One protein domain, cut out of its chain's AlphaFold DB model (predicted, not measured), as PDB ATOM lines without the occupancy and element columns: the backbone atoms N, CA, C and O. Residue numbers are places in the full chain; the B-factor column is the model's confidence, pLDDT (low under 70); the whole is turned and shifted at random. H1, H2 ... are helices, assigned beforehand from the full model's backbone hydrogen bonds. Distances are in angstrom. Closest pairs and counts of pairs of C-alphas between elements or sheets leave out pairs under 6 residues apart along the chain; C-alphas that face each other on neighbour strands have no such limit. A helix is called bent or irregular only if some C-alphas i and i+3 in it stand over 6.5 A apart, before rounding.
ATOM      1  N   ILE A  64     112.218  65.446 104.969       96.94
ATOM      2  CA  ILE A  64     113.128  66.601 105.051       96.94
ATOM      3  C   ILE A  64     114.139  66.583 103.897       96.94
ATOM      4  O   ILE A  64     114.366  67.610 103.270       96.94
ATOM      5  N   TRP A  65     114.703  65.422 103.562       97.19
ATOM      6  CA  TRP A  65     115.734  65.321 102.524       97.19
ATOM      7  C   TRP A  65     115.189  65.615 101.131       97.19
ATOM      8  O   TRP A  65     115.843  66.297 100.349       97.19
ATOM      9  N   ILE A  66     113.961  65.169 100.845       97.12
ATOM     10  CA  ILE A  66     113.279  65.491  99.585       97.12
ATOM     11  C   ILE A  66     113.022  66.997  99.506       97.12
ATOM     12  O   ILE A  66     113.272  67.603  98.473       97.12
ATOM     13  N   GLN A  67     112.582  67.623 100.598       98.06
ATOM     14  CA  GLN A  67     112.370  69.072 100.634       98.06
ATOM     15  C   GLN A  67     113.664  69.856 100.387       98.06
ATOM     16  O   GLN A  67     113.678  70.772  99.570       98.06
ATOM     17  N   LEU A  68     114.763  69.475 101.043       98.06
ATOM     18  CA  LEU A  68     116.067  70.104 100.820       98.06
ATOM     19  C   LEU A  68     116.549  69.907  99.376       98.06
ATOM     20  O   LEU A  68     117.017  70.860  98.758       98.06
ATOM     21  N   ALA A  69     116.371  68.711  98.809       97.88
ATOM     22  CA  ALA A  69     116.687  68.449  97.407       97.88
ATOM     23  C   ALA A  69     115.858  69.331  96.459       97.88
ATOM     24  O   ALA A  69     116.414  69.918  95.536       97.88
ATOM     25  N   LEU A  70     114.555  69.496  96.713       97.75
ATOM     26  CA  LEU A  70     113.687  70.376  95.924       97.75
ATOM     27  C   LEU A  70     114.107  71.849  96.021       97.75
ATOM     28  O   LEU A  70     114.092  72.538  95.005       97.75
ATOM     29  N   ILE A  71     114.533  72.322  97.198       97.38
ATOM     30  CA  ILE A  71     115.098  73.674  97.358       97.38
ATOM     31  C   ILE A  71     116.367  73.829  96.513       97.38
ATOM     32  O   ILE A  71     116.506  74.822  95.802       97.38
ATOM     33  N   ILE A  72     117.278  72.852  96.540       95.56
ATOM     34  CA  ILE A  72     118.510  72.887  95.736       95.56
ATOM     35  C   ILE A  72     118.180  72.895  94.238       95.56
ATOM     36  O   ILE A  72     118.727  73.707  93.494       95.56
ATOM     37  N   ILE A  73     117.252  72.046  93.792       94.44
ATOM     38  CA  ILE A  73     116.790  72.017  92.400       94.44
ATOM     39  C   ILE A  73     116.193  73.373  92.011       94.44
ATOM     40  O   ILE A  73     116.567  73.925  90.977       94.44
ATOM     41  N   ALA A  74     115.334  73.956  92.851       93.25
ATOM     42  CA  ALA A  74     114.755  75.276  92.623       93.25
ATOM     43  C   ALA A  74     115.826  76.377  92.516       93.25
ATOM     44  O   ALA A  74     115.725  77.243  91.652       93.25
ATOM     45  N   LEU A  75     116.886  76.325  93.332       91.00
ATOM     46  CA  LEU A  75     118.018  77.260  93.258       91.00
ATOM     47  C   LEU A  75     118.820  77.125  91.958       91.00
ATOM     48  O   LEU A  75     119.258  78.137  91.407       91.00
ATOM     49  N   ILE A  76     119.009  75.897  91.464       88.81
ATOM     50  CA  ILE A  76     119.675  75.640  90.180       88.81
ATOM     51  C   ILE A  76     118.809  76.162  89.029       88.81
ATOM     52  O   ILE A  76     119.321  76.851  88.150       88.81
ATOM     53  N   LEU A  77     117.503  75.877  89.052       86.50
ATOM     54  CA  LEU A  77     116.547  76.371  88.055       86.50
ATOM     55  C   LEU A  77     116.439  77.899  88.059       86.50
ATOM     56  O   LEU A  77     116.293  78.486  87.000       86.50
ATOM     57  N   SER A  78     116.566  78.534  89.223       82.88
ATOM     58  CA  SER A  78     116.612  79.996  89.370       82.88
ATOM     59  C   SER A  78     117.829  80.630  88.684       82.88
ATOM     60  O   SER A  78     117.769  81.770  88.233       82.88
ATOM     61  N   TYR A  79     118.963  79.918  88.652       75.25
ATOM     62  CA  TYR A  79     120.216  80.424  88.081       75.25
ATOM     63  C   TYR A  79     120.322  80.166  86.581       75.25
ATOM     64  O   TYR A  79     120.924  80.945  85.846       75.25
ATOM     65  N   LYS A  80     119.765  79.046  86.125       69.62
ATOM     66  CA  LYS A  80     119.730  78.731  84.707       69.62
ATOM     67  C   LYS A  80     118.582  79.499  84.071       69.62
ATOM     68  O   LYS A  80     117.439  79.328  84.473       69.62
ATOM     69  N   ASP A  81     118.858  80.219  82.994       64.56
ATOM     70  CA  ASP A  81     117.830  80.881  82.184       64.56
ATOM     71  C   ASP A  81     116.922  79.883  81.419       64.56
ATOM     72  O   ASP A  81     116.319  80.199  80.410       64.56
ATOM     73  N   ILE A  82     116.793  78.634  81.888       63.44
ATOM     74  CA  ILE A  82     115.931  77.595  81.300       63.44
ATOM     75  C   ILE A  82     114.475  78.071  81.221       63.44
ATOM     76  O   ILE A  82     113.730  77.656  80.333       63.44
ATOM     77  N   LEU A  83     114.067  78.937  82.151       64.19
ATOM     78  CA  LEU A  83     112.711  79.459  82.213       64.19
ATOM     79  C   LEU A  83     112.433  80.539  81.165       64.19
ATOM     80  O   LEU A  83     111.258  80.719  80.856       64.19
ATOM     81  N   SER A  84     113.431  81.207  80.567       65.50
ATOM     82  CA  SER A  84     113.175  82.270  79.576       65.50
ATOM     83  C   SER A  84     112.420  81.778  78.343       65.50
ATOM     84  O   SER A  84     111.659  82.532  77.749       65.50
ATOM     85  N   ASN A  85     112.515  80.484  78.023       67.75
ATOM     86  CA  ASN A  85     111.754  79.864  76.934       67.75
ATOM     87  C   ASN A  85     110.292  79.534  77.296       67.75
ATOM     88  O   ASN A  85     109.474  79.308  76.408       67.75
ATOM     89  N   ILE A  86     109.959  79.457  78.588       68.81
ATOM     90  CA  ILE A  86     108.626  79.071  79.092       68.81
ATOM     91  C   ILE A  86     107.849  80.303  79.575       68.81
ATOM     92  O   ILE A  86     106.626  80.364  79.452       68.81
ATOM     93  N   VAL A  87     108.569  81.294  80.101       68.19
ATOM     94  CA  VAL A  87     108.048  82.547  80.653       68.19
ATOM     95  C   VAL A  87     107.060  83.260  79.712       68.19
ATOM     96  O   VAL A  87     105.965  83.553  80.191       68.19
ATOM     97  N   PRO A  88     107.307  83.413  78.392       70.06
ATOM     98  CA  PRO A  88     106.366  84.101  77.498       70.06
ATOM     99  C   PRO A  88     104.983  83.434  77.402       70.06
ATOM    100  O   PRO A  88     103.963  84.102  77.239       70.06
ATOM    101  N   TYR A  89     104.919  82.103  77.525       72.50
ATOM    102  CA  TYR A  89     103.649  81.370  77.524       72.50
ATOM    103  C   TYR A  89     102.904  81.518  78.855       72.50
ATOM    104  O   TYR A  89     101.674  81.564  78.885       72.50
ATOM    105  N   LEU A  90     103.644  81.604  79.962       68.69
ATOM    106  CA  LEU A  90     103.073  81.822  81.289       68.69
ATOM    107  C   LEU A  90     102.585  83.268  81.457       68.69
ATOM    108  O   LEU A  90     101.541  83.486  82.069       68.69
ATOM    109  N   GLU A  91     103.271  84.240  80.858       66.94
ATOM    110  CA  GLU A  91     102.881  85.654  80.857       66.94
ATOM    111  C   GLU A  91     101.519  85.882  80.194       66.94
ATOM    112  O   GLU A  91     100.693  86.612  80.739       66.94
ATOM    113  N   GLN A  92     101.205  85.176  79.102       68.69
ATOM    114  CA  GLN A  92      99.871  85.235  78.484       68.69
ATOM    115  C   GLN A  92      98.759  84.793  79.449       68.69
ATOM    116  O   GLN A  92      97.703  85.426  79.522       68.69
ATOM    117  N   ALA A  93      99.000  83.741  80.240       68.88
ATOM    118  CA  ALA A  93      98.052  83.280  81.252       68.88
ATOM    119  C   ALA A  93      97.936  84.265  82.430       68.88
ATOM    120  O   ALA A  93      96.850  84.460  82.979       68.88
ATOM    121  N   VAL A  94      99.038  84.920  82.804       67.62
ATOM    122  CA  VAL A  94      99.063  85.956  83.845       67.62
ATOM    123  C   VAL A  94      98.335  87.220  83.370       67.62
ATOM    124  O   VAL A  94      97.561  87.791  84.132       67.62
ATOM    125  N   ASN A  95      98.449  87.618  82.104       67.81
ATOM    126  CA  ASN A  95      97.742  88.780  81.557       67.81
ATOM    127  C   ASN A  95      96.208  88.650  81.635       67.81
ATOM    128  O   ASN A  95      95.524  89.645  81.882       67.81
ATOM    129  N   PHE A  96      95.665  87.428  81.560       66.12
ATOM    130  CA  PHE A  96      94.239  87.152  81.801       66.12
ATOM    131  C   PHE A  96      93.786  87.471  83.242       66.12
ATOM    132  O   PHE A  96      92.614  87.757  83.488       66.12
ATOM    133  N   LEU A  97      94.713  87.489  84.206       66.94
ATOM    134  CA  LEU A  97      94.467  87.844  85.609       66.94
ATOM    135  C   LEU A  97      94.568  89.360  85.884       66.94
ATOM    136  O   LEU A  97      94.666  89.754  87.047       66.94
ATOM    137  N   ASP A  98      94.470  90.203  84.845       63.34
ATOM    138  CA  ASP A  98      94.464  91.680  84.921       63.34
ATOM    139  C   ASP A  98      95.837  92.307  85.222       63.34
ATOM    140  O   ASP A  98      95.941  93.404  85.778       63.34
ATOM    141  N   TYR A  99      96.914  91.615  84.841       62.50
ATOM    142  CA  TYR A  99      98.286  92.130  84.923       62.50
ATOM    143  C   TYR A  99      98.741  92.864  83.639       62.50
ATOM    144  O   TYR A  99      99.895  93.274  83.552       62.50
ATOM    145  N   SER A 100      97.837  93.125  82.689       54.25
ATOM    146  CA  SER A 100      98.120  93.743  81.378       54.25
ATOM    147  C   SER A 100      98.632  95.190  81.430       54.25
ATOM    148  O   SER A 100      99.367  95.621  80.549       54.25
ATOM    149  N   GLN A 101      98.328  95.958  82.483       52.25
ATOM    150  CA  GLN A 101      98.833  97.337  82.626       52.25
ATOM    151  C   GLN A 101     100.333  97.432  82.971       52.25
ATOM    152  O   GLN A 101     100.839  98.522  83.243       52.25
ATOM    153  N   TYR A 102     101.045  96.303  83.005       52.66
ATOM    154  CA  TYR A 102     102.433  96.225  83.450       52.66
ATOM    155  C   TYR A 102     103.453  95.985  82.325       52.66
ATOM    156  O   TYR A 102     104.641  96.149  82.602       52.66
ATOM    157  N   GLU A 103     103.027  95.732  81.079       51.19
ATOM    158  CA  GLU A 103     103.928  95.544  79.921       51.19
ATOM    159  C   GLU A 103     104.859  96.758  79.694       51.19
ATOM    160  O   GLU A 103     106.051  96.607  79.445       51.19
ATOM    161  N   ASN A 104     104.371  97.989  79.908       49.31
ATOM    162  CA  ASN A 104     105.186  99.210  79.760       49.31
ATOM    163  C   ASN A 104     106.123  99.498  80.953       49.31
ATOM    164  O   ASN A 104     107.080 100.260  80.825       49.31
ATOM    165  N   VAL A 105     105.866  98.905  82.122       49.16
ATOM    166  CA  VAL A 105     106.721  99.032  83.319       49.16
ATOM    167  C   VAL A 105     107.863  98.014  83.269       49.16
ATOM    168  O   VAL A 105     108.933  98.223  83.836       49.16
ATOM    169  N   GLU A 106     107.651  96.914  82.557       50.12
ATOM    170  CA  GLU A 106     108.591  95.813  82.434       50.12
ATOM    171  C   GLU A 106     109.831  96.172  81.618       50.12
ATOM    172  O   GLU A 106     110.933  95.825  82.028       50.12
ATOM    173  N   HIS A 107     109.695  97.003  80.579       49.03
ATOM    174  CA  HIS A 107     110.845  97.568  79.864       49.03
ATOM    175  C   HIS A 107     111.726  98.468  80.764       49.03
ATOM    176  O   HIS A 107     112.897  98.695  80.467       49.03
ATOM    177  N   GLN A 108     111.192  98.970  81.887       44.09
ATOM    178  CA  GLN A 108     111.957  99.702  82.904       44.09
ATOM    179  C   GLN A 108     112.475  98.798  84.038       44.09
ATOM    180  O   GLN A 108     113.455  99.143  84.698       44.09
ATOM    181  N   LEU A 109     111.847  97.642  84.276       48.97
ATOM    182  CA  LEU A 109     112.290  96.639  85.255       48.97
ATOM    183  C   LEU A 109     113.362  95.703  84.681       48.97
ATOM    184  O   LEU A 109     114.255  95.300  85.422       48.97
ATOM    185  N   SER A 110     113.334  95.415  83.378       48.25
ATOM    186  CA  SER A 110     114.388  94.688  82.661       48.25
ATOM    187  C   SER A 110     115.707  95.466  82.660       48.25
ATOM    188  O   SER A 110     116.763  94.889  82.894       48.25
ATOM    189  N   LEU A 111     115.657  96.800  82.567       45.25
ATOM    190  CA  LEU A 111     116.829  97.664  82.767       45.25
ATOM    191  C   LEU A 111     117.393  97.597  84.207       45.25
ATOM    192  O   LEU A 111     118.580  97.846  84.400       45.25
ATOM    193  N   ARG A 112     116.589  97.196  85.212       43.28
ATOM    194  CA  ARG A 112     117.039  96.933  86.598       43.28
ATOM    195  C   ARG A 112     117.515  95.496  86.847       43.28
ATOM    196  O   ARG A 112     118.023  95.219  87.935       43.28
ATOM    197  N   GLN A 113     117.368  94.567  85.896       48.50
ATOM    198  CA  GLN A 113     117.835  93.180  86.066       48.50
ATOM    199  C   GLN A 113     119.358  93.093  86.251       48.50
ATOM    200  O   GLN A 113     119.833  92.155  86.886       48.50
ATOM    201  N   ASN A 114     120.111  94.112  85.825       44.06
ATOM    202  CA  ASN A 114     121.551  94.211  86.073       44.06
ATOM    203  C   ASN A 114     121.924  94.566  87.531       44.06
ATOM    204  O   ASN A 114     123.100  94.495  87.878       44.06
ATOM    205  N   GLU A 115     120.962  94.903  88.405       44.59
ATOM    206  CA  GLU A 115     121.227  95.317  89.798       44.59
ATOM    207  C   GLU A 115     120.645  94.383  90.877       44.59
ATOM    208  O   GLU A 115     120.965  94.534  92.061       44.59
ATOM    209  N   PHE A 116     119.829  93.380  90.524       50.00
ATOM    210  CA  PHE A 116     119.272  92.418  91.491       50.00
ATOM    211  C   PHE A 116     120.291  91.335  91.888       50.00
ATOM    212  O   PHE A 116     120.059  90.132  91.779       50.00
ATOM    213  N   ASN A 117     121.431  91.760  92.431       62.91
ATOM    214  CA  ASN A 117     122.314  90.855  93.151       62.91
ATOM    215  C   ASN A 117     121.549  90.242  94.336       62.91
ATOM    216  O   ASN A 117     120.909  90.948  95.126       62.91
ATOM    217  N   ARG A 118     121.602  88.907  94.459       76.19
ATOM    218  CA  ARG A 118     121.074  88.176  95.623       76.19
ATOM    219  C   ARG A 118     121.679  88.805  96.878       76.19
ATOM    220  O   ARG A 118     122.885  88.739  97.086       76.19
ATOM    221  N   SER A 119     120.844  89.460  97.675       80.69
ATOM    222  CA  SER A 119     121.255  90.231  98.852       80.69
ATOM    223  C   SER A 119     120.633  89.644 100.118       80.69
ATOM    224  O   SER A 119     120.101  88.530 100.108       80.69
ATOM    225  N   VAL A 120     120.658  90.398 101.217       84.38
ATOM    226  CA  VAL A 120     119.996  90.045 102.484       84.38
ATOM    227  C   VAL A 120     118.533  89.626 102.262       84.38
ATOM    228  O   VAL A 120     118.078  88.651 102.859       84.38
ATOM    229  N   ARG A 121     117.830  90.276 101.322       83.19
ATOM    230  CA  ARG A 121     116.431  89.974 100.959       83.19
ATOM    231  C   ARG A 121     116.230  88.601 100.307       83.19
ATOM    232  O   ARG A 121     115.105  88.124 100.260       83.19
ATOM    233  N   PHE A 122     117.298  87.958  99.840       88.44
ATOM    234  CA  PHE A 122     117.268  86.596  99.306       88.44
ATOM    235  C   PHE A 122     117.786  85.578 100.329       88.44
ATOM    236  O   PHE A 122     117.109  84.599 100.644       88.44
ATOM    237  N   TYR A 123     118.981  85.815 100.878       91.69
ATOM    238  CA  TYR A 123     119.658  84.822 101.714       91.69
ATOM    239  C   TYR A 123     119.001  84.631 103.081       91.69
ATOM    240  O   TYR A 123     118.966  83.504 103.576       91.69
ATOM    241  N   PHE A 124     118.452  85.685 103.696       94.19
ATOM    242  CA  PHE A 124     117.833  85.554 105.019       94.19
ATOM    243  C   PHE A 124     116.511  84.773 104.950       94.19
ATOM    244  O   PHE A 124     116.367  83.822 105.722       94.19
ATOM    245  N   PRO A 125     115.582  85.058 104.011       93.19
ATOM    246  CA  PRO A 125     114.415  84.200 103.809       93.19
ATOM    247  C   PRO A 125     114.782  82.756 103.458       93.19
ATOM    248  O   PRO A 125     114.176  81.833 103.997       93.19
ATOM    249  N   LEU A 126     115.799  82.534 102.615       95.25
ATOM    250  CA  LEU A 126     116.279  81.184 102.299       95.25
ATOM    251  C   LEU A 126     116.752  80.444 103.560       95.25
ATOM    252  O   LEU A 126     116.379  79.289 103.766       95.25
ATOM    253  N   LEU A 127     117.519  81.109 104.427       96.50
ATOM    254  CA  LEU A 127     117.982  80.531 105.686       96.50
ATOM    255  C   LEU A 127     116.817  80.197 106.628       96.50
ATOM    256  O   LEU A 127     116.771  79.092 107.167       96.50
ATOM    257  N   ILE A 128     115.849  81.107 106.784       96.81
ATOM    258  CA  ILE A 128     114.629  80.859 107.570       96.81
ATOM    259  C   ILE A 128     113.885  79.639 107.017       96.81
ATOM    260  O   ILE A 128     113.489  78.761 107.785       96.81
ATOM    261  N   ASN A 129     113.753  79.537 105.693       97.31
ATOM    262  CA  ASN A 129     113.083  78.413 105.049       97.31
ATOM    263  C   ASN A 129     113.798  77.081 105.303       97.31
ATOM    264  O   ASN A 129     113.149  76.081 105.604       97.31
ATOM    265  N   ILE A 130     115.134  77.066 105.256       97.88
ATOM    266  CA  ILE A 130     115.927  75.880 105.605       97.88
ATOM    267  C   ILE A 130     115.674  75.482 107.065       97.88
ATOM    268  O   ILE A 130     115.408  74.312 107.338       97.88
ATOM    269  N   ILE A 131     115.686  76.436 108.004       97.62
ATOM    270  CA  ILE A 131     115.415  76.163 109.425       97.62
ATOM    271  C   ILE A 131     114.006  75.576 109.607       97.62
ATOM    272  O   ILE A 131     113.850  74.561 110.288       97.62
ATOM    273  N   ILE A 132     112.988  76.154 108.963       98.00
ATOM    274  CA  ILE A 132     111.612  75.637 108.998       98.00
ATOM    275  C   ILE A 132     111.558  74.191 108.486       98.00
ATOM    276  O   ILE A 132     110.961  73.334 109.139       98.00
ATOM    277  N   VAL A 133     112.219  73.885 107.364       98.12
ATOM    278  CA  VAL A 133     112.267  72.526 106.797       98.12
ATOM    279  C   VAL A 133     112.928  71.537 107.759       98.12
ATOM    280  O   VAL A 133     112.415  70.430 107.941       98.12
ATOM    281  N   LEU A 134     114.011  71.927 108.438       97.75
ATOM    282  CA  LEU A 134     114.670  71.087 109.447       97.75
ATOM    283  C   LEU A 134     113.758  70.800 110.653       97.75
ATOM    284  O   LEU A 134     113.781  69.694 111.197       97.75
ATOM    285  N   PHE A 135     112.913  71.759 111.037       97.25
ATOM    286  CA  PHE A 135     111.937  71.604 112.121       97.25
ATOM    287  C   PHE A 135     110.603  70.991 111.680       97.25
ATOM    288  O   PHE A 135     109.806  70.600 112.534       97.25
ATOM    289  N   SER A 136     110.369  70.826 110.376       97.00
ATOM    290  CA  SER A 136     109.078  70.418 109.808       97.00
ATOM    291  C   SER A 136     108.484  69.167 110.450       97.00
ATOM    292  O   SER A 136     107.309  69.166 110.807       97.00
ATOM    293  N   LYS A 137     109.287  68.120 110.690       96.31
ATOM    294  CA  LYS A 137     108.822  66.892 111.359       96.31
ATOM    295  C   LYS A 137     108.307  67.152 112.778       96.31
ATOM    296  O   LYS A 137     107.268  66.615 113.148       96.31
ATOM    297  N   LYS A 138     109.015  67.976 113.560       95.44
ATOM    298  CA  LYS A 138     108.625  68.322 114.937       95.44
ATOM    299  C   LYS A 138     107.369  69.189 114.950       95.44
ATOM    300  O   LYS A 138     106.458  68.920 115.723       95.44
ATOM    301  N   LEU A 139     107.294  70.172 114.051       96.75
ATOM    302  CA  LEU A 139     106.132  71.053 113.930       96.75
ATOM    303  C   LEU A 139     104.874  70.275 113.523       96.75
ATOM    304  O   LEU A 139     103.831  70.428 114.152       96.75
ATOM    305  N   LYS A 140     104.978  69.378 112.533       95.25
ATOM    306  CA  LYS A 140     103.860  68.519 112.103       95.25
ATOM    307  C   LYS A 140     103.344  67.626 113.227       95.25
ATOM    308  O   LYS A 140     102.136  67.462 113.359       95.25
ATOM    309  N   ALA A 141     104.246  67.078 114.042       94.62
ATOM    310  CA  ALA A 141     103.868  66.279 115.203       94.62
ATOM    311  C   ALA A 141     103.178  67.127 116.288       94.62
ATOM    312  O   ALA A 141     102.165  66.700 116.833       94.62
ATOM    313  N   ASN A 142     103.684  68.334 116.566       95.62
ATOM    314  CA  ASN A 142     103.139  69.210 117.607       95.62
ATOM    315  C   ASN A 142     101.764  69.797 117.244       95.62
ATOM    316  O   ASN A 142     100.906  69.960 118.103       95.62
ATOM    317  N   PHE A 143     101.538  70.108 115.965       94.75
ATOM    318  CA  PHE A 143     100.352  70.839 115.505       94.75
ATOM    319  C   PHE A 143      99.363  69.989 114.697       94.75
ATOM    320  O   PHE A 143      98.597  70.537 113.900       94.75
ATOM    321  N   ILE A 144      99.335  68.671 114.923       88.88
ATOM    322  CA  ILE A 144      98.529  67.707 114.153       88.88
ATOM    323  C   ILE A 144      97.025  68.040 114.121       88.88
ATOM    324  O   ILE A 144      96.362  67.877 113.101       88.88
ATOM    325  N   ASN A 145      96.488  68.595 115.211       84.75
ATOM    326  CA  ASN A 145      95.065  68.934 115.323       84.75
ATOM    327  C   ASN A 145      94.703  70.294 114.705       84.75
ATOM    328  O   ASN A 145      93.525  70.625 114.576       84.75
ATOM    329  N   SER A 146      95.687  71.075 114.264       90.50
ATOM    330  CA  SER A 146      95.469  72.397 113.666       90.50
ATOM    331  C   SER A 146      95.383  72.335 112.132       90.50
ATOM    332  O   SER A 146      95.395  71.256 111.542       90.50
ATOM    333  N   ASN A 147      95.310  73.489 111.466       92.19
ATOM    334  CA  ASN A 147      95.402  73.591 110.000       92.19
ATOM    335  C   ASN A 147      96.863  73.605 109.498       92.19
ATOM    336  O   ASN A 147      97.115  73.939 108.341       92.19
ATOM    337  N   PHE A 148      97.830  73.277 110.365       94.88
ATOM    338  CA  PHE A 148      99.263  73.388 110.089       94.88
ATOM    339  C   PHE A 148      99.682  72.672 108.808       94.88
ATOM    340  O   PHE A 148     100.422  73.244 108.020       94.88
ATOM    341  N   ASN A 149      99.217  71.443 108.575       94.81
ATOM    342  CA  ASN A 149      99.663  70.663 107.423       94.81
ATOM    343  C   ASN A 149      99.231  71.297 106.085       94.81
ATOM    344  O   ASN A 149     100.048  71.418 105.172       94.81
ATOM    345  N   ILE A 150      98.001  71.817 106.007       95.06
ATOM    346  CA  ILE A 150      97.522  72.593 104.852       95.06
ATOM    347  C   ILE A 150      98.396  73.836 104.648       95.06
ATOM    348  O   ILE A 150      98.918  74.045 103.551       95.06
ATOM    349  N   TYR A 151      98.621  74.629 105.702       95.81
ATOM    350  CA  TYR A 151      99.481  75.813 105.611       95.81
ATOM    351  C   TYR A 151     100.913  75.464 105.215       95.81
ATOM    352  O   TYR A 151     101.511  76.190 104.431       95.81
ATOM    353  N   TYR A 152     101.456  74.353 105.712       97.00
ATOM    354  CA  TYR A 152     102.817  73.920 105.423       97.00
ATOM    355  C   TYR A 152     102.976  73.536 103.953       97.00
ATOM    356  O   TYR A 152     103.971  73.889 103.325       97.00
ATOM    357  N   ASN A 153     101.987  72.844 103.385       95.94
ATOM    358  CA  ASN A 153     101.996  72.496 101.971       95.94
ATOM    359  C   ASN A 153     101.933  73.742 101.077       95.94
ATOM    360  O   ASN A 153     102.725  73.858 100.143       95.94
ATOM    361  N   ILE A 154     101.035  74.686 101.383       95.62
ATOM    362  CA  ILE A 154     100.926  75.974 100.677       95.62
ATOM    363  C   ILE A 154     102.249  76.745 100.776       95.62
ATOM    364  O   ILE A 154     102.773  77.214  99.767       95.62
ATOM    365  N   TYR A 155     102.815  76.808 101.979       96.75
ATOM    366  CA  TYR A 155     104.094  77.448 102.263       96.75
ATOM    367  C   TYR A 155     105.223  76.867 101.437       96.75
ATOM    368  O   TYR A 155     105.946  77.613 100.783       96.75
ATOM    369  N   PHE A 156     105.372  75.546 101.429       97.75
ATOM    370  CA  PHE A 156     106.496  74.928 100.751       97.75
ATOM    371  C   PHE A 156     106.403  75.098  99.225       97.75
ATOM    372  O   PHE A 156     107.416  75.353  98.578       97.75
ATOM    373  N   ILE A 157     105.191  75.080  98.654       96.19
ATOM    374  CA  ILE A 157     104.959  75.480  97.253       96.19
ATOM    375  C   ILE A 157     105.398  76.936  97.030       96.19
ATOM    376  O   ILE A 157     106.077  77.231  96.047       96.19
ATOM    377  N   GLY A 158     105.072  77.835  97.963       95.56
ATOM    378  CA  GLY A 158     105.507  79.233  97.946       95.56
ATOM    379  C   GLY A 158     107.026  79.400  97.983       95.56
ATOM    380  O   GLY A 158     107.563  80.198  97.220       95.56
ATOM    381  N   VAL A 159     107.730  78.610  98.802       96.56
ATOM    382  CA  VAL A 159     109.202  78.585  98.837       96.56
ATOM    383  C   VAL A 159     109.751  78.227  97.461       96.56
ATOM    384  O   VAL A 159     110.538  78.995  96.911       96.56
ATOM    385  N   LEU A 160     109.305  77.116  96.868       95.88
ATOM    386  CA  LEU A 160     109.772  76.696  95.542       95.88
ATOM    387  C   LEU A 160     109.488  77.764  94.480       95.88
ATOM    388  O   LEU A 160     110.388  78.133  93.731       95.88
ATOM    389  N   GLY A 161     108.271  78.308  94.469       92.44
ATOM    390  CA  GLY A 161     107.875  79.376  93.557       92.44
ATOM    391  C   GLY A 161     108.739  80.633  93.689       92.44
ATOM    392  O   GLY A 161     109.222  81.152  92.686       92.44
ATOM    393  N   SER A 162     109.000  81.087  94.920       91.44
ATOM    394  CA  SER A 162     109.836  82.271  95.182       91.44
ATOM    395  C   SER A 162     111.279  82.114  94.704       91.44
ATOM    396  O   SER A 162     111.889  83.088  94.268       91.44
ATOM    397  N   LEU A 163     111.825  80.895  94.760       92.06
ATOM    398  CA  LEU A 163     113.185  80.606  94.317       92.06
ATOM    399  C   LEU A 163     113.254  80.512  92.791       92.06
ATOM    400  O   LEU A 163     114.058  81.214  92.176       92.06
ATOM    401  N   ILE A 164     112.387  79.692  92.189       89.50
ATOM    402  CA  ILE A 164     112.324  79.459  90.737       89.50
ATOM    403  C   ILE A 164     112.117  80.783  89.994       89.50
ATOM    404  O   ILE A 164     112.847  81.081  89.056       89.50
ATOM    405  N   PHE A 165     111.176  81.609  90.454       85.50
ATOM    406  CA  PHE A 165     110.813  82.862  89.792       85.50
ATOM    407  C   PHE A 165     111.469  84.098  90.419       85.50
ATOM    408  O   PHE A 165     110.981  85.207  90.215       85.50
ATOM    409  N   TYR A 166     112.573  83.949  91.163       83.38
ATOM    410  CA  TYR A 166     113.219  85.067  91.871       83.38
ATOM    411  C   TYR A 166     113.503  86.283  90.965       83.38
ATOM    412  O   TYR A 166     113.260  87.422  91.356       83.38
ATOM    413  N   ASN A 167     113.945  86.035  89.728       76.31
ATOM    414  CA  ASN A 167     114.278  87.078  88.752       76.31
ATOM    415  C   ASN A 167     113.088  87.547  87.896       76.31
ATOM    416  O   ASN A 167     113.251  88.448  87.077       76.31
ATOM    417  N   ASN A 168     111.901  86.955  88.067       76.44
ATOM    418  CA  ASN A 168     110.698  87.315  87.323       76.44
ATOM    419  C   ASN A 168     109.596  87.800  88.291       76.44
ATOM    420  O   ASN A 168     108.811  87.001  88.819       76.44
ATOM    421  N   PRO A 169     109.521  89.123  88.544       75.06
ATOM    422  CA  PRO A 169     108.509  89.705  89.416       75.06
ATOM    423  C   PRO A 169     107.072  89.479  88.938       75.06
ATOM    424  O   PRO A 169     106.175  89.446  89.779       75.06
ATOM    425  N   LEU A 170     106.821  89.330  87.630       74.69
ATOM    426  CA  LEU A 170     105.478  89.035  87.122       74.69
ATOM    427  C   LEU A 170     105.003  87.664  87.592       74.69
ATOM    428  O   LEU A 170     103.902  87.546  88.129       74.69
ATOM    429  N   MET A 171     105.866  86.656  87.485       78.06
ATOM    430  CA  MET A 171     105.574  85.287  87.901       78.06
ATOM    431  C   MET A 171     105.454  85.134  89.421       78.06
ATOM    432  O   MET A 171     104.683  84.303  89.899       78.06
ATOM    433  N   GLN A 172     106.148  85.959  90.210       79.81
ATOM    434  CA  GLN A 172     106.002  85.942  91.672       79.81
ATOM    435  C   GLN A 172     104.656  86.481  92.166       79.81
ATOM    436  O   GLN A 172     104.182  86.053  93.217       79.81
ATOM    437  N   ARG A 173     104.016  87.401  91.436       79.56
ATOM    438  CA  ARG A 173     102.762  88.047  91.865       79.56
ATOM    439  C   ARG A 173     101.619  87.071  92.141       79.56
ATOM    440  O   ARG A 173     101.089  87.130  93.251       79.56
ATOM    441  N   PRO A 174     101.229  86.165  91.226       81.38
ATOM    442  CA  PRO A 174     100.196  85.174  91.526       81.38
ATOM    443  C   PRO A 174     100.617  84.222  92.657       81.38
ATOM    444  O   PRO A 174      99.766  83.662  93.348       81.38
ATOM    445  N   LEU A 175     101.925  84.074  92.894       88.25
ATOM    446  CA  LEU A 175     102.477  83.216  93.937       88.25
ATOM    447  C   LEU A 175     102.510  83.867  95.327       88.25
ATOM    448  O   LEU A 175     102.745  83.160  96.308       88.25
ATOM    449  N   LEU A 176     102.228  85.168  95.457       88.31
ATOM    450  CA  LEU A 176     102.305  85.878  96.741       88.31
ATOM    451  C   LEU A 176     101.426  85.253  97.831       88.31
ATOM    452  O   LEU A 176     101.826  85.235  98.992       88.31
ATOM    453  N   TYR A 177     100.280  84.663  97.471       89.06
ATOM    454  CA  TYR A 177      99.432  83.935  98.421       89.06
ATOM    455  C   TYR A 177     100.165  82.773  99.101       89.06
ATOM    456  O   TYR A 177     100.005  82.531 100.297       89.06
ATOM    457  N   PHE A 178     101.001  82.074  98.334       93.19
ATOM    458  CA  PHE A 178     101.806  80.959  98.809       93.19
ATOM    459  C   PHE A 178     103.046  81.464  99.544       93.19
ATOM    460  O   PHE A 178     103.347  80.987 100.634       93.19
ATOM    461  N   ILE A 179     103.732  82.472  98.999       91.94
ATOM    462  CA  ILE A 179     104.940  83.057  99.601       91.94
ATOM    463  C   ILE A 179     104.631  83.601 101.002       91.94
ATOM    464  O   ILE A 179     105.335  83.291 101.964       91.94
ATOM    465  N   PHE A 180     103.535  84.344 101.156       91.12
ATOM    466  CA  PHE A 180     103.167  84.945 102.436       91.12
ATOM    467  C   PHE A 180     102.658  83.953 103.482       91.12
ATOM    468  O   PHE A 180     102.698  84.259 104.673       91.12
ATOM    469  N   SER A 181     102.285  82.731 103.094       91.88
ATOM    470  CA  SER A 181     102.042  81.675 104.085       91.88
ATOM    471  C   SER A 181     103.312  81.288 104.868       91.88
ATOM    472  O   SER A 181     103.215  80.713 105.952       91.88
ATOM    473  N   GLY A 182     104.500  81.716 104.412       92.69
ATOM    474  CA  GLY A 182     105.738  81.670 105.191       92.69
ATOM    475  C   GLY A 182     105.664  82.414 106.523       92.69
ATOM    476  O   GLY A 182     106.199  81.912 107.507       92.69
ATOM    477  N   PHE A 183     104.925  83.527 106.613       92.19
ATOM    478  CA  PHE A 183     104.712  84.218 107.892       92.19
ATOM    479  C   PHE A 183     103.927  83.358 108.885       92.19
ATOM    480  O   PHE A 183     104.242  83.323 110.075       92.19
ATOM    481  N   ILE A 184     102.938  82.613 108.387       94.75
ATOM    482  CA  ILE A 184     102.130  81.707 109.202       94.75
ATOM    483  C   ILE A 184     103.022  80.592 109.750       94.75
ATOM    484  O   ILE A 184     103.054  80.368 110.957       94.75
ATOM    485  N   ILE A 185     103.805  79.927 108.897       96.88
ATOM    486  CA  ILE A 185     104.677  78.828 109.337       96.88
ATOM    487  C   ILE A 185     105.818  79.317 110.237       96.88
ATOM    488  O   ILE A 185     106.140  78.649 111.221       96.88
ATOM    489  N   ALA A 186     106.376  80.500 109.978       96.19
ATOM    490  CA  ALA A 186     107.341  81.128 110.875       96.19
ATOM    491  C   ALA A 186     106.734  81.379 112.266       96.19
ATOM    492  O   ALA A 186     107.393  81.111 113.270       96.19
ATOM    493  N   SER A 187     105.466  81.800 112.348       95.44
ATOM    494  CA  SER A 187     104.778  81.980 113.634       95.44
ATOM    495  C   SER A 187     104.617  80.661 114.405       95.44
ATOM    496  O   SER A 187     104.890  80.621 115.604       95.44
ATOM    497  N   TYR A 188     104.290  79.555 113.718       96.75
ATOM    498  CA  TYR A 188     104.248  78.217 114.323       96.75
ATOM    499  C   TYR A 188     105.614  77.776 114.849       96.75
ATOM    500  O   TYR A 188     105.695  77.197 115.932       96.75
ATOM    501  N   LEU A 189     106.690  78.049 114.103       97.50
ATOM    502  CA  LEU A 189     108.048  77.747 114.548       97.50
ATOM    503  C   LEU A 189     108.414  78.558 115.794       97.50
ATOM    504  O   LEU A 189     108.886  77.980 116.768       97.50
ATOM    505  N   LEU A 190     108.174  79.870 115.789       97.06
ATOM    506  CA  LEU A 190     108.460  80.730 116.937       97.06
ATOM    507  C   LEU A 190     107.687  80.282 118.182       97.06
ATOM    508  O   LEU A 190     108.284  80.150 119.250       97.06
ATOM    509  N   PHE A 191     106.396  79.980 118.038       96.88
ATOM    510  CA  PHE A 191     105.574  79.462 119.129       96.88
ATOM    511  C   PHE A 191     106.095  78.112 119.650       96.88
ATOM    512  O   PHE A 191     106.294  77.952 120.851       96.88
ATOM    513  N   PHE A 192     106.427  77.172 118.757       96.94
ATOM    514  CA  PHE A 192     107.014  75.882 119.137       96.94
ATOM    515  C   PHE A 192     108.325  76.036 119.919       96.94
ATOM    516  O   PHE A 192     108.538  75.347 120.919       96.94
ATOM    517  N   LEU A 193     109.215  76.930 119.477       96.62
ATOM    518  CA  LEU A 193     110.468  77.198 120.182       96.62
ATOM    519  C   LEU A 193     110.208  77.787 121.566       96.62
ATOM    520  O   LEU A 193     110.848  77.349 122.520       96.62
ATOM    521  N   TRP A 194     109.256  78.718 121.671       95.62
ATOM    522  CA  TRP A 194     108.858  79.358 122.922       95.62
ATOM    523  C   TRP A 194     108.322  78.359 123.959       95.62
ATOM    524  O   TRP A 194     108.755  78.361 125.113       95.62
ATOM    525  N   GLU A 195     107.434  77.449 123.556       94.94
ATOM    526  CA  GLU A 195     106.898  76.419 124.461       94.94
ATOM    527  C   GLU A 195     107.982  75.454 124.969       94.94
ATOM    528  O   GLU A 195     107.899  74.938 126.084       94.94
ATOM    529  N   ASN A 196     109.042  75.250 124.184       93.75
ATOM    530  CA  ASN A 196     110.112  74.292 124.467       93.75
ATOM    531  C   ASN A 196     111.412  74.940 124.990       93.75
ATOM    532  O   ASN A 196     112.457  74.290 125.044       93.75
ATOM    533  N   LEU A 197     111.377  76.208 125.419       92.69
ATOM    534  CA  LEU A 197     112.571  76.906 125.929       92.69
ATOM    535  C   LEU A 197     113.154  76.251 127.184       92.69
ATOM    536  O   LEU A 197     114.371  76.204 127.360       92.69
ATOM    537  N   LYS A 198     112.284  75.737 128.062       87.31
ATOM    538  CA  LYS A 198     112.694  75.107 129.328       87.31
ATOM    539  C   LYS A 198     113.340  73.739 129.113       87.31
ATOM    540  O   LYS A 198     114.209  73.350 129.887       87.31
ATOM    541  N   THR A 199     112.920  73.020 128.074       89.06
ATOM    542  CA  THR A 199     113.402  71.668 127.761       89.06
ATOM    543  C   THR A 199     114.687  71.702 126.938       89.06
ATOM    544  O   THR A 199     115.563  70.857 127.123       89.06
ATOM    545  N   HIS A 200     114.853  72.707 126.074       89.75
ATOM    546  CA  HIS A 200     116.005  72.819 125.187       89.75
ATOM    547  C   HIS A 200     116.638  74.211 125.247       89.75
ATOM    548  O   HIS A 200     116.209  75.140 124.568       89.75
ATOM    549  N   LYS A 201     117.750  74.332 125.987       86.75
ATOM    550  CA  LYS A 201     118.480  75.604 126.179       86.75
ATOM    551  C   LYS A 201     118.888  76.301 124.868       86.75
ATOM    552  O   LYS A 201     118.976  77.522 124.838       86.75
ATOM    553  N   LEU A 202     119.100  75.549 123.782       91.12
ATOM    554  CA  LEU A 202     119.438  76.093 122.457       91.12
ATOM    555  C   LEU A 202     118.249  76.738 121.720       91.12
ATOM    556  O   LEU A 202     118.452  77.401 120.705       91.12
ATOM    557  N   TYR A 203     117.012  76.577 122.193       94.31
ATOM    558  CA  TYR A 203     115.846  77.145 121.508       94.31
ATOM    559  C   TYR A 203     115.692  78.640 121.766       94.31
ATOM    560  O   TYR A 203     115.231  79.345 120.875       94.31
ATOM    561  N   LEU A 204     116.156  79.145 122.914       93.69
ATOM    562  CA  LEU A 204     116.172  80.581 123.193       93.69
ATOM    563  C   LEU A 204     117.062  81.364 122.214       93.69
ATOM    564  O   LEU A 204     116.546  82.275 121.565       93.69
ATOM    565  N   PRO A 205     118.359  81.028 122.039       95.31
ATOM    566  CA  PRO A 205     119.189  81.742 121.076       95.31
ATOM    567  C   PRO A 205     118.659  81.594 119.646       95.31
ATOM    568  O   PRO A 205     118.712  82.553 118.885       95.31
ATOM    569  N   MET A 206     118.078  80.447 119.280       94.94
ATOM    570  CA  MET A 206     117.488  80.261 117.950       94.94
ATOM    571  C   MET A 206     116.211  81.087 117.735       94.94
ATOM    572  O   MET A 206     116.016  81.641 116.657       94.94
ATOM    573  N   PHE A 207     115.362  81.214 118.756       95.75
ATOM    574  CA  PHE A 207     114.187  82.084 118.738       95.75
ATOM    575  C   PHE A 207     114.594  83.551 118.537       95.75
ATOM    576  O   PHE A 207     114.082  84.214 117.636       95.75
ATOM    577  N   ILE A 208     115.574  84.030 119.314       96.25
ATOM    578  CA  ILE A 208     116.123  85.390 119.184       96.25
ATOM    579  C   ILE A 208     116.730  85.588 117.791       96.25
ATOM    580  O   ILE A 208     116.444  86.584 117.131       96.25
ATOM    581  N   PHE A 209     117.517  84.622 117.314       96.44
ATOM    582  CA  PHE A 209     118.128  84.661 115.989       96.44
ATOM    583  C   PHE A 209     117.085  84.812 114.875       96.44
ATOM    584  O   PHE A 209     117.230  85.676 114.013       96.44
ATOM    585  N   LEU A 210     115.996  84.036 114.913       96.00
ATOM    586  CA  LEU A 210     114.916  84.147 113.931       96.00
ATOM    587  C   LEU A 210     114.245  85.524 113.967       96.00
ATOM    588  O   LEU A 210     113.973  86.077 112.903       96.00
ATOM    589  N   ILE A 211     114.007  86.100 115.147       95.62
ATOM    590  CA  ILE A 211     113.454  87.461 115.266       95.62
ATOM    591  C   ILE A 211     114.402  88.480 114.633       95.62
ATOM    592  O   ILE A 211     113.968  89.297 113.823       95.62
ATOM    593  N   VAL A 212     115.698  88.400 114.947       96.12
ATOM    594  CA  VAL A 212     116.714  89.294 114.376       96.12
ATOM    595  C   VAL A 212     116.748  89.180 112.853       96.12
ATOM    596  O   VAL A 212     116.795  90.209 112.178       96.12
ATOM    597  N   LEU A 213     116.650  87.973 112.282       94.81
ATOM    598  CA  LEU A 213     116.577  87.803 110.828       94.81
ATOM    599  C   LEU A 213     115.345  88.490 110.221       94.81
ATOM    600  O   LEU A 213     115.484  89.191 109.220       94.81
ATOM    601  N   HIS A 214     114.159  88.344 110.822       92.62
ATOM    602  CA  HIS A 214     112.940  89.003 110.332       92.62
ATOM    603  C   HIS A 214     113.028  90.532 110.436       92.62
ATOM    604  O   HIS A 214     112.670  91.227 109.486       92.62
ATOM    605  N   LEU A 215     113.556  91.061 111.545       92.88
ATOM    606  CA  LEU A 215     113.807  92.497 111.710       92.88
ATOM    607  C   LEU A 215     114.831  93.014 110.695       92.88
ATOM    608  O   LEU A 215     114.644  94.086 110.132       92.88
ATOM    609  N   SER A 216     115.875  92.237 110.407       91.50
ATOM    610  CA  SER A 216     116.880  92.598 109.400       91.50
ATOM    611  C   SER A 216     116.284  92.635 107.994       91.50
ATOM    612  O   SER A 216     116.604  93.528 107.215       91.50
ATOM    613  N   ILE A 217     115.394  91.690 107.667       89.88
ATOM    614  CA  ILE A 217     114.654  91.692 106.400       89.88
ATOM    615  C   ILE A 217     113.764  92.936 106.315       89.88
ATOM    616  O   ILE A 217     113.794  93.629 105.301       89.88
ATOM    617  N   LEU A 218     113.006  93.245 107.372       89.19
ATOM    618  CA  LEU A 218     112.154  94.435 107.433       89.19
ATOM    619  C   LEU A 218     112.972  95.720 107.250       89.19
ATOM    620  O   LEU A 218     112.620  96.559 106.428       89.19
ATOM    621  N   TYR A 219     114.086  95.845 107.970       88.12
ATOM    622  CA  TYR A 219     115.004  96.970 107.833       88.12
ATOM    623  C   TYR A 219     115.546  97.085 106.405       88.12
ATOM    624  O   TYR A 219     115.535  98.170 105.830       88.12
ATOM    625  N   ALA A 220     115.948  95.964 105.795       85.94
ATOM    626  CA  ALA A 220     116.397  95.950 104.408       85.94
ATOM    627  C   ALA A 220     115.302  96.430 103.443       85.94
ATOM    628  O   ALA A 220     115.628  97.139 102.499       85.94
ATOM    629  N   TYR A 221     114.027  96.094 103.676       79.94
ATOM    630  CA  TYR A 221     112.913  96.642 102.893       79.94
ATOM    631  C   TYR A 221     112.780  98.158 103.073       79.94
ATOM    632  O   TYR A 221     112.748  98.867 102.071       79.94
ATOM    633  N   ILE A 222     112.786  98.650 104.317       82.00
ATOM    634  CA  ILE A 222     112.658 100.082 104.636       82.00
ATOM    635  C   ILE A 222     113.781 100.901 103.989       82.00
ATOM    636  O   ILE A 222     113.510 101.914 103.359       82.00
ATOM    637  N   VAL A 223     115.034 100.455 104.108       80.44
ATOM    638  CA  VAL A 223     116.200 101.179 103.569       80.44
ATOM    639  C   VAL A 223     116.295 101.074 102.047       80.44
ATOM    640  O   VAL A 223     116.812 101.979 101.399       80.44
ATOM    641  N   SER A 224     115.817  99.973 101.460       67.69
ATOM    642  CA  SER A 224     115.886  99.769 100.010       67.69
ATOM    643  C   SER A 224     114.906 100.623  99.206       67.69
ATOM    644  O   SER A 224     115.112 100.791  98.003       67.69
ATOM    645  N   ASP A 225     113.854 101.145  99.839       56.28
ATOM    646  CA  ASP A 225     112.924 102.061  99.195       56.28
ATOM    647  C   ASP A 225     113.381 103.511  99.403       56.28
ATOM    648  O   ASP A 225     113.157 104.112 100.449       56.28
TER     649      ASP A 225
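AT A GLANCE: This is residues 64 to 225 of the 237 residues of the protein "Transmembrane protein EpsG" of Bacteroidetes bacterium ADurb.BinA395 (UniProt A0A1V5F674). Five long helices, H1, H4, H5, H6 and H7, pack into an elongated body, H6 running along it and H7 folding back from H6; at one end H3a, an arm of the bent H3, crosses the start of H6. The printed part has 162 residues with seven named helices, H1 to H7 in chain order, and no named strand: all helix. It is compact, with a radius of gyration of the C-alphas of 17.6 A, and spans 55 by 33 by 28 A.

HOW THE PARTS SIT: H6, residues 169 to 195, touches H5, residues 148 to 164, at a steep tilt of 46 degrees; the closest C-alphas, of Gly 158 and Phe 178, are 4.2 A apart. Residues 185 to 192 of H6 touch H4, residues 120 to 142; the closest C-alphas, of Ile 132 and Leu 189, are 6.9 A apart. H7, residues 203 to 224, forms a hairpin with H6. H1, residues 64 to 79, makes an up-and-down bundle with H4 and H5, each running against the one before. H3, residues 87 to 110, was assigned as one helix by its hydrogen bonds but is bent, C-alphas 97 and 100 being 8.1 A apart; H3a is residues 87 to 97, H3b 100 to 110. H3a touches H6, about perpendicular at 82 degrees; the closest C-alphas, of Glu 91 and Met 171, are 7.6 A apart. H2, residues 81 to 85, touches no helix. Every O i to N i+4 pair is within hydrogen-bond range in H1, H5 and H7; the others have H2 0 of 1, H3a 4 of 7, H3b 3 of 7, H4 16 of 19 and H6 15 of 23, with i+3 pairs 1 of 2 in H2 and 3 of 8 in H3b.

IN THESE COORDINATES: H6 is 37.5 A long, H7 31.2 A and H4 30.8 A. H1 begins at C-alpha 64 (113.128, 66.601, 105.051) and H7 ends at C-alpha 224 (115.886, 99.769, 100.010).

THE WHOLE: The farthest C-alphas, of Asn 104 and Thr 199, are 55.9 A apart. The printed part has no cut, and no link is long. pLDDT is under 70 at residues 80 to 87, 90 to 117 and 224 to 225.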